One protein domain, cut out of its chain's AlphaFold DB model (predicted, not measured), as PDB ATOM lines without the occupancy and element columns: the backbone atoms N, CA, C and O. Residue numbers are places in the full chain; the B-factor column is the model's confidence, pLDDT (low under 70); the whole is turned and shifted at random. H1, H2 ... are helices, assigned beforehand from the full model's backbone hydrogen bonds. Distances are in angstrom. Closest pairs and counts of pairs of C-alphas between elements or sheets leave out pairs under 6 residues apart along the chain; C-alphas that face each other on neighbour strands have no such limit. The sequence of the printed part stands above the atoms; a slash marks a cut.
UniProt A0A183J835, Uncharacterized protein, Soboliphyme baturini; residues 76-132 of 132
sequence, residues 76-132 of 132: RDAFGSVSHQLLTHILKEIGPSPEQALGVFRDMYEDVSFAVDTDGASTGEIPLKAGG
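AT A GLANCE: This is residues 76 to 132 of the 132 residues of an uncharacterized protein of Soboliphyme baturini (UniProt A0A183J835). With little regular structure, the model is a helical hairpin of H1 and H2 at one end and a long loop, residues 110 to 132, that folds back on itself and sticks out at its tip, residues 117 to 122. The printed part has 57 residues, with H1 then H2 and no named strand. The class is all helix, though the named elements hold only 22 residues. The whole is loose, radius of gyration of the C-alphas 14.6 A, and flat, spanning 48 by 29 by 12 A.

IN THESE COORDINATES: H1, residues 84 to 94, is 15.6 A long from C-alpha 84 at (86.730, 53.459, 101.522). H2, residues 99 to 109, is 15.5 A long and ends at C-alpha 109, (89.572, 58.281, 98.963).

HOW THE PARTS SIT: H1 and H2, a hairpin with a tight link, touch; their closest C-alphas, of His 84 and Tyr 109, are 6.2 A apart. They run opposite ways at a shallow tilt of 22 degrees. In both, every O i to N i+4 pair is within hydrogen-bond range. Residues 113 to 114 pair antiparallel with 126 to 127.

THE WHOLE: The C-alphas farthest apart, of Gly 95 and Gly 120, are 48.2 A apart. The printed part has no cut. Confidence is under 70 at residues 95 to 97 and 130 to 132.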
ATOM      1  N   ARG A  76      71.231  48.330  96.941       88.94
ATOM      2  CA  ARG A  76      70.956  49.765  97.070       88.94
ATOM      3  C   ARG A  76      72.268  50.534  97.166       88.94
ATOM      4  O   ARG A  76      73.081  50.228  98.032       88.94
ATOM      5  N   ASP A  77      72.397  51.570  96.340       84.94
ATOM      6  CA  ASP A  77      73.572  52.443  96.303       84.94
ATOM      7  C   ASP A  77      74.878  51.637  96.198       84.94
ATOM      8  O   ASP A  77      75.742  51.656  97.071       84.94
ATOM      9  N   ALA A  78      74.978  50.831  95.139       82.88
ATOM     10  CA  ALA A  78      76.038  49.838  94.973       82.88
ATOM     11  C   ALA A  78      77.463  50.422  94.964       82.88
ATOM     12  O   ALA A  78      78.410  49.700  95.263       82.88
ATOM     13  N   PHE A  79      77.615  51.709  94.642       82.19
ATOM     14  CA  PHE A  79      78.891  52.417  94.741       82.19
ATOM     15  C   PHE A  79      79.008  53.168  96.054       82.19
ATOM     16  O   PHE A  79      80.068  53.137  96.679       82.19
ATOM     17  N   GLY A  80      77.925  53.809  96.492       82.75
ATOM     18  CA  GLY A  80      77.998  54.701  97.626       82.75
ATOM     19  C   GLY A  80      77.871  54.087  99.000       82.75
ATOM     20  O   GLY A  80      78.374  54.612  99.989       82.75
ATOM     21  N   SER A  81      77.349  52.872  99.062       84.69
ATOM     22  CA  SER A  81      77.381  52.064 100.275       84.69
ATOM     23  C   SER A  81      78.756  51.444 100.555       84.69
ATOM     24  O   SER A  81      78.963  50.873 101.630       84.69
ATOM     25  N   VAL A  82      79.714  51.544  99.626       84.81
ATOM     26  CA  VAL A  82      81.034  50.922  99.772       84.81
ATOM     27  C   VAL A  82      81.952  51.804 100.617       84.81
ATOM     28  O   VAL A  82      82.302  52.922 100.248       84.81
ATOM     29  N   SER A  83      82.399  51.267 101.755       84.56
ATOM     30  CA  SER A  83      83.374  51.938 102.621       84.56
ATOM     31  C   SER A  83      84.745  52.060 101.944       84.56
ATOM     32  O   SER A  83      85.287  51.071 101.446       84.56
ATOM     33  N   HIS A  84      85.368  53.239 102.029       84.62
ATOM     34  CA  HIS A  84      86.730  53.459 101.522       84.62
ATOM     35  C   HIS A  84      87.759  52.534 102.192       84.62
ATOM     36  O   HIS A  84      88.656  52.016 101.532       84.62
ATOM     37  N   GLN A  85      87.582  52.231 103.484       82.44
ATOM     38  CA  GLN A  85      88.456  51.304 104.211       82.44
ATOM     39  C   GLN A  85      88.394  49.889 103.629       82.44
ATOM     40  O   GLN A  85      89.419  49.211 103.531       82.44
ATOM     41  N   LEU A  86      87.197  49.457 103.219       83.88
ATOM     42  CA  LEU A  86      86.995  48.157 102.589       83.88
ATOM     43  C   LEU A  86      87.687  48.101 101.222       83.88
ATOM     44  O   LEU A  86      88.360  47.114 100.938       83.88
ATOM     45  N   LEU A  87      87.591  49.164 100.415       81.69
ATOM     46  CA  LEU A  87      88.309  49.259  99.139       81.69
ATOM     47  C   LEU A  87      89.821  49.140  99.346       81.69
ATOM     48  O   LEU A  87      90.457  48.285  98.736       81.69
ATOM     49  N   THR A  88      90.401  49.927 100.256       79.69
ATOM     50  CA  THR A  88      91.842  49.872 100.547       79.69
ATOM     51  C   THR A  88      92.279  48.498 101.055       79.69
ATOM     52  O   THR A  88      93.357  48.022 100.697       79.69
ATOM     53  N   HIS A  89      91.466  47.855 101.894       82.81
ATOM     54  CA  HIS A  89      91.741  46.511 102.391       82.81
ATOM     55  C   HIS A  89      91.754  45.488 101.250       82.81
ATOM     56  O   HIS A  89      92.738  44.772 101.086       82.81
ATOM     57  N   ILE A  90      90.723  45.498 100.406       81.56
ATOM     58  CA  ILE A  90      90.606  44.611  99.248       81.56
ATOM     59  C   ILE A  90      91.773  44.828  98.269       81.56
ATOM     60  O   ILE A  90      92.401  43.860  97.849       81.56
ATOM     61  N   LEU A  91      92.142  46.076  97.952       78.62
ATOM     62  CA  LEU A  91      93.280  46.360  97.066       78.62
ATOM     63  C   LEU A  91      94.607  45.781  97.584       78.62
ATOM     64  O   LEU A  91      95.418  45.317  96.781       78.62
ATOM     65  N   LYS A  92      94.823  45.778  98.906       79.00
ATOM     66  CA  LYS A  92      96.009  45.164  99.526       79.00
ATOM     67  C   LYS A  92      96.005  43.638  99.411       79.00
ATOM     68  O   LYS A  92      97.076  43.040  99.345       79.00
ATOM     69  N   GLU A  93      94.830  43.010  99.403       78.88
ATOM     70  CA  GLU A  93      94.695  41.551  99.352       78.88
ATOM     71  C   GLU A  93      94.783  40.967  97.933       78.88
ATOM     72  O   GLU A  93      95.341  39.884  97.763       78.88
ATOM     73  N   ILE A  94      94.263  41.652  96.902       73.38
ATOM     74  CA  ILE A  94      94.138  41.055  95.554       73.38
ATOM     75  C   ILE A  94      95.493  40.945  94.814       73.38
ATOM     76  O   ILE A  94      95.637  40.099  93.927       73.38
ATOM     77  N   GLY A  95      96.528  41.714  95.176       64.19
ATOM     78  CA  GLY A  95      97.867  41.501  94.613       64.19
ATOM     79  C   GLY A  95      98.874  42.636  94.819       64.19
ATOM     80  O   GLY A  95      98.534  43.668  95.395       64.19
ATOM     81  N   PRO A  96     100.124  42.460  94.334       56.84
ATOM     82  CA  PRO A  96     101.195  43.443  94.461       56.84
ATOM     83  C   PRO A  96     100.927  44.615  93.516       56.84
ATOM     84  O   PRO A  96     101.476  44.708  92.420       56.84
ATOM     85  N   SER A  97     100.044  45.511  93.929       62.31
ATOM     86  CA  SER A  97      99.999  46.842  93.349       62.31
ATOM     87  C   SER A  97     101.295  47.556  93.759       62.31
ATOM     88  O   SER A  97     101.679  47.484  94.931       62.31
ATOM     89  N   PRO A  98     102.015  48.208  92.825       70.62
ATOM     90  CA  PRO A  98     103.129  49.071  93.190       70.62
ATOM     91  C   PRO A  98     102.667  50.035  94.282       70.62
ATOM     92  O   PRO A  98     101.561  50.565  94.193       70.62
ATOM     93  N   GLU A  99     103.487  50.283  95.301       73.06
ATOM     94  CA  GLU A  99     103.126  51.162  96.426       73.06
ATOM     95  C   GLU A  99     102.631  52.541  95.950       73.06
ATOM     96  O   GLU A  99     101.722  53.127  96.529       73.06
ATOM     97  N   GLN A 100     103.150  52.998  94.809       73.12
ATOM     98  CA  GLN A 100     102.711  54.197  94.096       73.12
ATOM     99  C   GLN A 100     101.234  54.148  93.668       73.12
ATOM    100  O   GLN A 100     100.525  55.137  93.817       73.12
ATOM    101  N   ALA A 101     100.746  53.008  93.172       74.94
ATOM    102  CA  ALA A 101      99.343  52.841  92.801       74.94
ATOM    103  C   ALA A 101      98.442  52.878  94.042       74.94
ATOM    104  O   ALA A 101      97.430  53.572  94.042       74.94
ATOM    105  N   LEU A 102      98.840  52.202  95.127       78.19
ATOM    106  CA  LEU A 102      98.119  52.259  96.404       78.19
ATOM    107  C   LEU A 102      98.092  53.679  96.987       78.19
ATOM    108  O   LEU A 102      97.074  54.071  97.547       78.19
ATOM    109  N   GLY A 103      99.177  54.442  96.825       80.19
ATOM    110  CA  GLY A 103      99.248  55.856  97.198       80.19
ATOM    111  C   GLY A 103      98.211  56.698  96.459       80.19
ATOM    112  O   GLY A 103      97.422  57.370  97.106       80.19
ATOM    113  N   VAL A 104      98.125  56.568  95.130       81.75
ATOM    114  CA  VAL A 104      97.108  57.272  94.327       81.75
ATOM    115  C   VAL A 104      95.690  56.898  94.763       81.75
ATOM    116  O   VAL A 104      94.863  57.781  94.960       81.75
ATOM    117  N   PHE A 105      95.399  55.609  94.963       80.38
ATOM    118  CA  PHE A 105      94.084  55.186  95.457       80.38
ATOM    119  C   PHE A 105      93.774  55.765  96.836       80.38
ATOM    120  O   PHE A 105      92.654  56.189  97.084       80.38
ATOM    121  N   ARG A 106      94.754  55.795  97.739       80.06
ATOM    122  CA  ARG A 106      94.576  56.374  99.067       80.06
ATOM    123  C   ARG A 106      94.275  57.869  98.978       80.06
ATOM    124  O   ARG A 106      93.281  58.303  99.543       80.06
ATOM    125  N   ASP A 107      95.054  58.614  98.202       82.44
ATOM    126  CA  ASP A 107      94.877  60.060  98.023       82.44
ATOM    127  C   ASP A 107      93.521  60.408  97.374       82.44
ATOM    128  O   ASP A 107      92.976  61.482  97.602       82.44
ATOM    129  N   MET A 108      92.945  59.492  96.585       81.88
ATOM    130  CA  MET A 108      91.615  59.653  95.984       81.88
ATOM    131  C   MET A 108      90.445  59.400  96.942       81.88
ATOM    132  O   MET A 108      89.327  59.786  96.611       81.88
ATOM    133  N   TYR A 109      90.654  58.715  98.068       81.06
ATOM    134  CA  TYR A 109      89.572  58.281  98.963       81.06
ATOM    135  C   TYR A 109      89.770  58.706 100.434       81.06
ATOM    136  O   TYR A 109      88.819  58.625 101.215       81.06
ATOM    137  N   GLU A 110      90.959  59.160 100.841       81.25
ATOM    138  CA  GLU A 110      91.221  59.723 102.175       81.25
ATOM    139  C   GLU A 110      90.938  61.228 102.219       81.25
ATOM    140  O   GLU A 110      91.336  61.970 101.326       81.25
ATOM    141  N   ASP A 111      90.244  61.667 103.275       78.50
ATOM    142  CA  ASP A 111      89.960  63.074 103.606       78.50
ATOM    143  C   ASP A 111      89.403  63.933 102.455       78.50
ATOM    144  O   ASP A 111      89.531  65.159 102.440       78.50
ATOM    145  N   VAL A 112      88.719  63.296 101.502       81.75
ATOM    146  CA  VAL A 112      88.080  63.990 100.386       81.75
ATOM    147  C   VAL A 112      86.850  64.735 100.885       81.75
ATOM    148  O   VAL A 112      86.010  64.193 101.607       81.75
ATOM    149  N   SER A 113      86.714  65.988 100.467       85.12
ATOM    150  CA  SER A 113      85.518  66.790 100.677       85.12
ATOM    151  C   SER A 113      85.127  67.510  99.391       85.12
ATOM    152  O   SER A 113      85.944  67.712  98.492       85.12
ATOM    153  N   PHE A 114      83.857  67.881  99.288       85.81
ATOM    154  CA  PHE A 114      83.363  68.742  98.223       85.81
ATOM    155  C   PHE A 114      82.597  69.919  98.816       85.81
ATOM    156  O   PHE A 114      82.088  69.851  99.931       85.81
ATOM    157  N   ALA A 115      82.496  71.004  98.062       88.62
ATOM    158  CA  ALA A 115      81.634  72.128  98.387       88.62
ATOM    159  C   ALA A 115      80.843  72.500  97.137       88.62
ATOM    160  O   ALA A 115      81.362  72.430  96.021       88.62
ATOM    161  N   VAL A 116      79.584  72.890  97.316       88.56
ATOM    162  CA  VAL A 116      78.759  73.425  96.233       88.56
ATOM    163  C   VAL A 116      78.742  74.936  96.372       88.56
ATOM    164  O   VAL A 116      78.407  75.457  97.439       88.56
ATOM    165  N   ASP A 117      79.119  75.624  95.298       90.25
ATOM    166  CA  ASP A 117      79.066  77.079  95.216       90.25
ATOM    167  C   ASP A 117      77.911  77.509  94.309       90.25
ATOM    168  O   ASP A 117      77.699  76.961  93.224       90.25
ATOM    169  N   THR A 118      77.133  78.471  94.784       88.50
ATOM    170  CA  THR A 118      75.998  79.069  94.081       88.50
ATOM    171  C   THR A 118      76.102  80.580  94.184       88.50
ATOM    172  O   THR A 118      76.806  81.093  95.050       88.50
ATOM    173  N   ASP A 119      75.406  81.309  93.311       85.25
ATOM    174  CA  ASP A 119      75.511  82.769  93.258       85.25
ATOM    175  C   ASP A 119      75.054  83.396  94.593       85.25
ATOM    176  O   ASP A 119      73.863  83.527  94.879       85.25
ATOM    177  N   GLY A 120      76.032  83.708  95.450       80.88
ATOM    178  CA  GLY A 120      75.851  84.280  96.783       80.88
ATOM    179  C   GLY A 120      75.935  83.316  97.978       80.88
ATOM    180  O   GLY A 120      75.800  83.797  99.105       80.88
ATOM    181  N   ALA A 121      76.160  82.007  97.798       76.81
ATOM    182  CA  ALA A 121      76.270  81.067  98.922       76.81
ATOM    183  C   ALA A 121      77.074  79.793  98.607       76.81
ATOM    184  O   ALA A 121      76.832  79.126  97.602       76.81
ATOM    185  N   SER A 122      77.933  79.402  99.555       88.00
ATOM    186  CA  SER A 122      78.677  78.137  99.553       88.00
ATOM    187  C   SER A 122      78.237  77.239 100.711       88.00
ATOM    188  O   SER A 122      77.956  77.722 101.810       88.00
ATOM    189  N   THR A 123      78.194  75.925 100.484       85.12
ATOM    190  CA  THR A 123      77.791  74.927 101.492       85.12
ATOM    191  C   THR A 123      78.836  74.664 102.582       85.12
ATOM    192  O   THR A 123      78.534  73.950 103.536       85.12
ATOM    193  N   GLY A 124      80.055  75.208 102.453       84.88
ATOM    194  CA  GLY A 124      81.216  74.762 103.234       84.88
ATOM    195  C   GLY A 124      81.697  73.367 102.811       84.88
ATOM    196  O   GLY A 124      81.123  72.760 101.904       84.88
ATOM    197  N   GLU A 125      82.761  72.867 103.447       87.94
ATOM    198  CA  GLU A 125      83.319  71.538 103.156       87.94
ATOM    199  C   GLU A 125      82.380  70.413 103.619       87.94
ATOM    200  O   GLU A 125      82.022  70.311 104.796       87.94
ATOM    201  N   ILE A 126      82.009  69.537 102.686       86.38
ATOM    202  CA  ILE A 126      81.193  68.343 102.910       86.38
ATOM    203  C   ILE A 126      82.102  67.113 102.755       86.38
ATOM    204  O   ILE A 126      82.535  66.828 101.639       86.38
ATOM    205  N   PRO A 127      82.415  66.370 103.836       82.56
ATOM    206  CA  PRO A 127      83.312  65.217 103.768       82.56
ATOM    207  C   PRO A 127      82.655  63.998 103.098       82.56
ATOM    208  O   PRO A 127      81.544  63.605 103.461       82.56
ATOM    209  N   LEU A 128      83.386  63.347 102.193       78.44
ATOM    210  CA  LEU A 128      83.017  62.109 101.500       78.44
ATOM    211  C   LEU A 128      83.548  60.893 102.272       78.44
ATOM    212  O   LEU A 128      84.749  60.645 102.328       78.44
ATOM    213  N   LYS A 129      82.646  60.131 102.906       71.44
ATOM    214  CA  LYS A 129      83.002  58.991 103.787       71.44
ATOM    215  C   LYS A 129      82.763  57.605 103.173       71.44
ATOM    216  O   LYS A 129      83.210  56.600 103.727       71.44
ATOM    217  N   ALA A 130      82.020  57.560 102.082       69.62
ATOM    218  CA  ALA A 130      81.727  56.409 101.239       69.62
ATOM    219  C   ALA A 130      81.361  56.977  99.852       69.62
ATOM    220  O   ALA A 130      81.146  58.190  99.760       69.62
ATOM    221  N   GLY A 131      81.331  56.164  98.790       57.78
ATOM    222  CA  GLY A 131      81.018  56.687  97.449       57.78
ATOM    223  C   GLY A 131      79.627  57.361  97.383       57.78
ATOM    224  O   GLY A 131      78.815  57.209  98.289       57.78
ATOM    225  N   GLY A 132      79.239  58.089  96.344       49.78
ATOM    226  CA  GLY A 132      80.057  58.768  95.344       49.78
ATOM    227  C   GLY A 132      79.981  60.281  95.499       49.78
ATOM    228  O   GLY A 132      79.474  60.754  96.540       49.78
TER     229      GLY A 132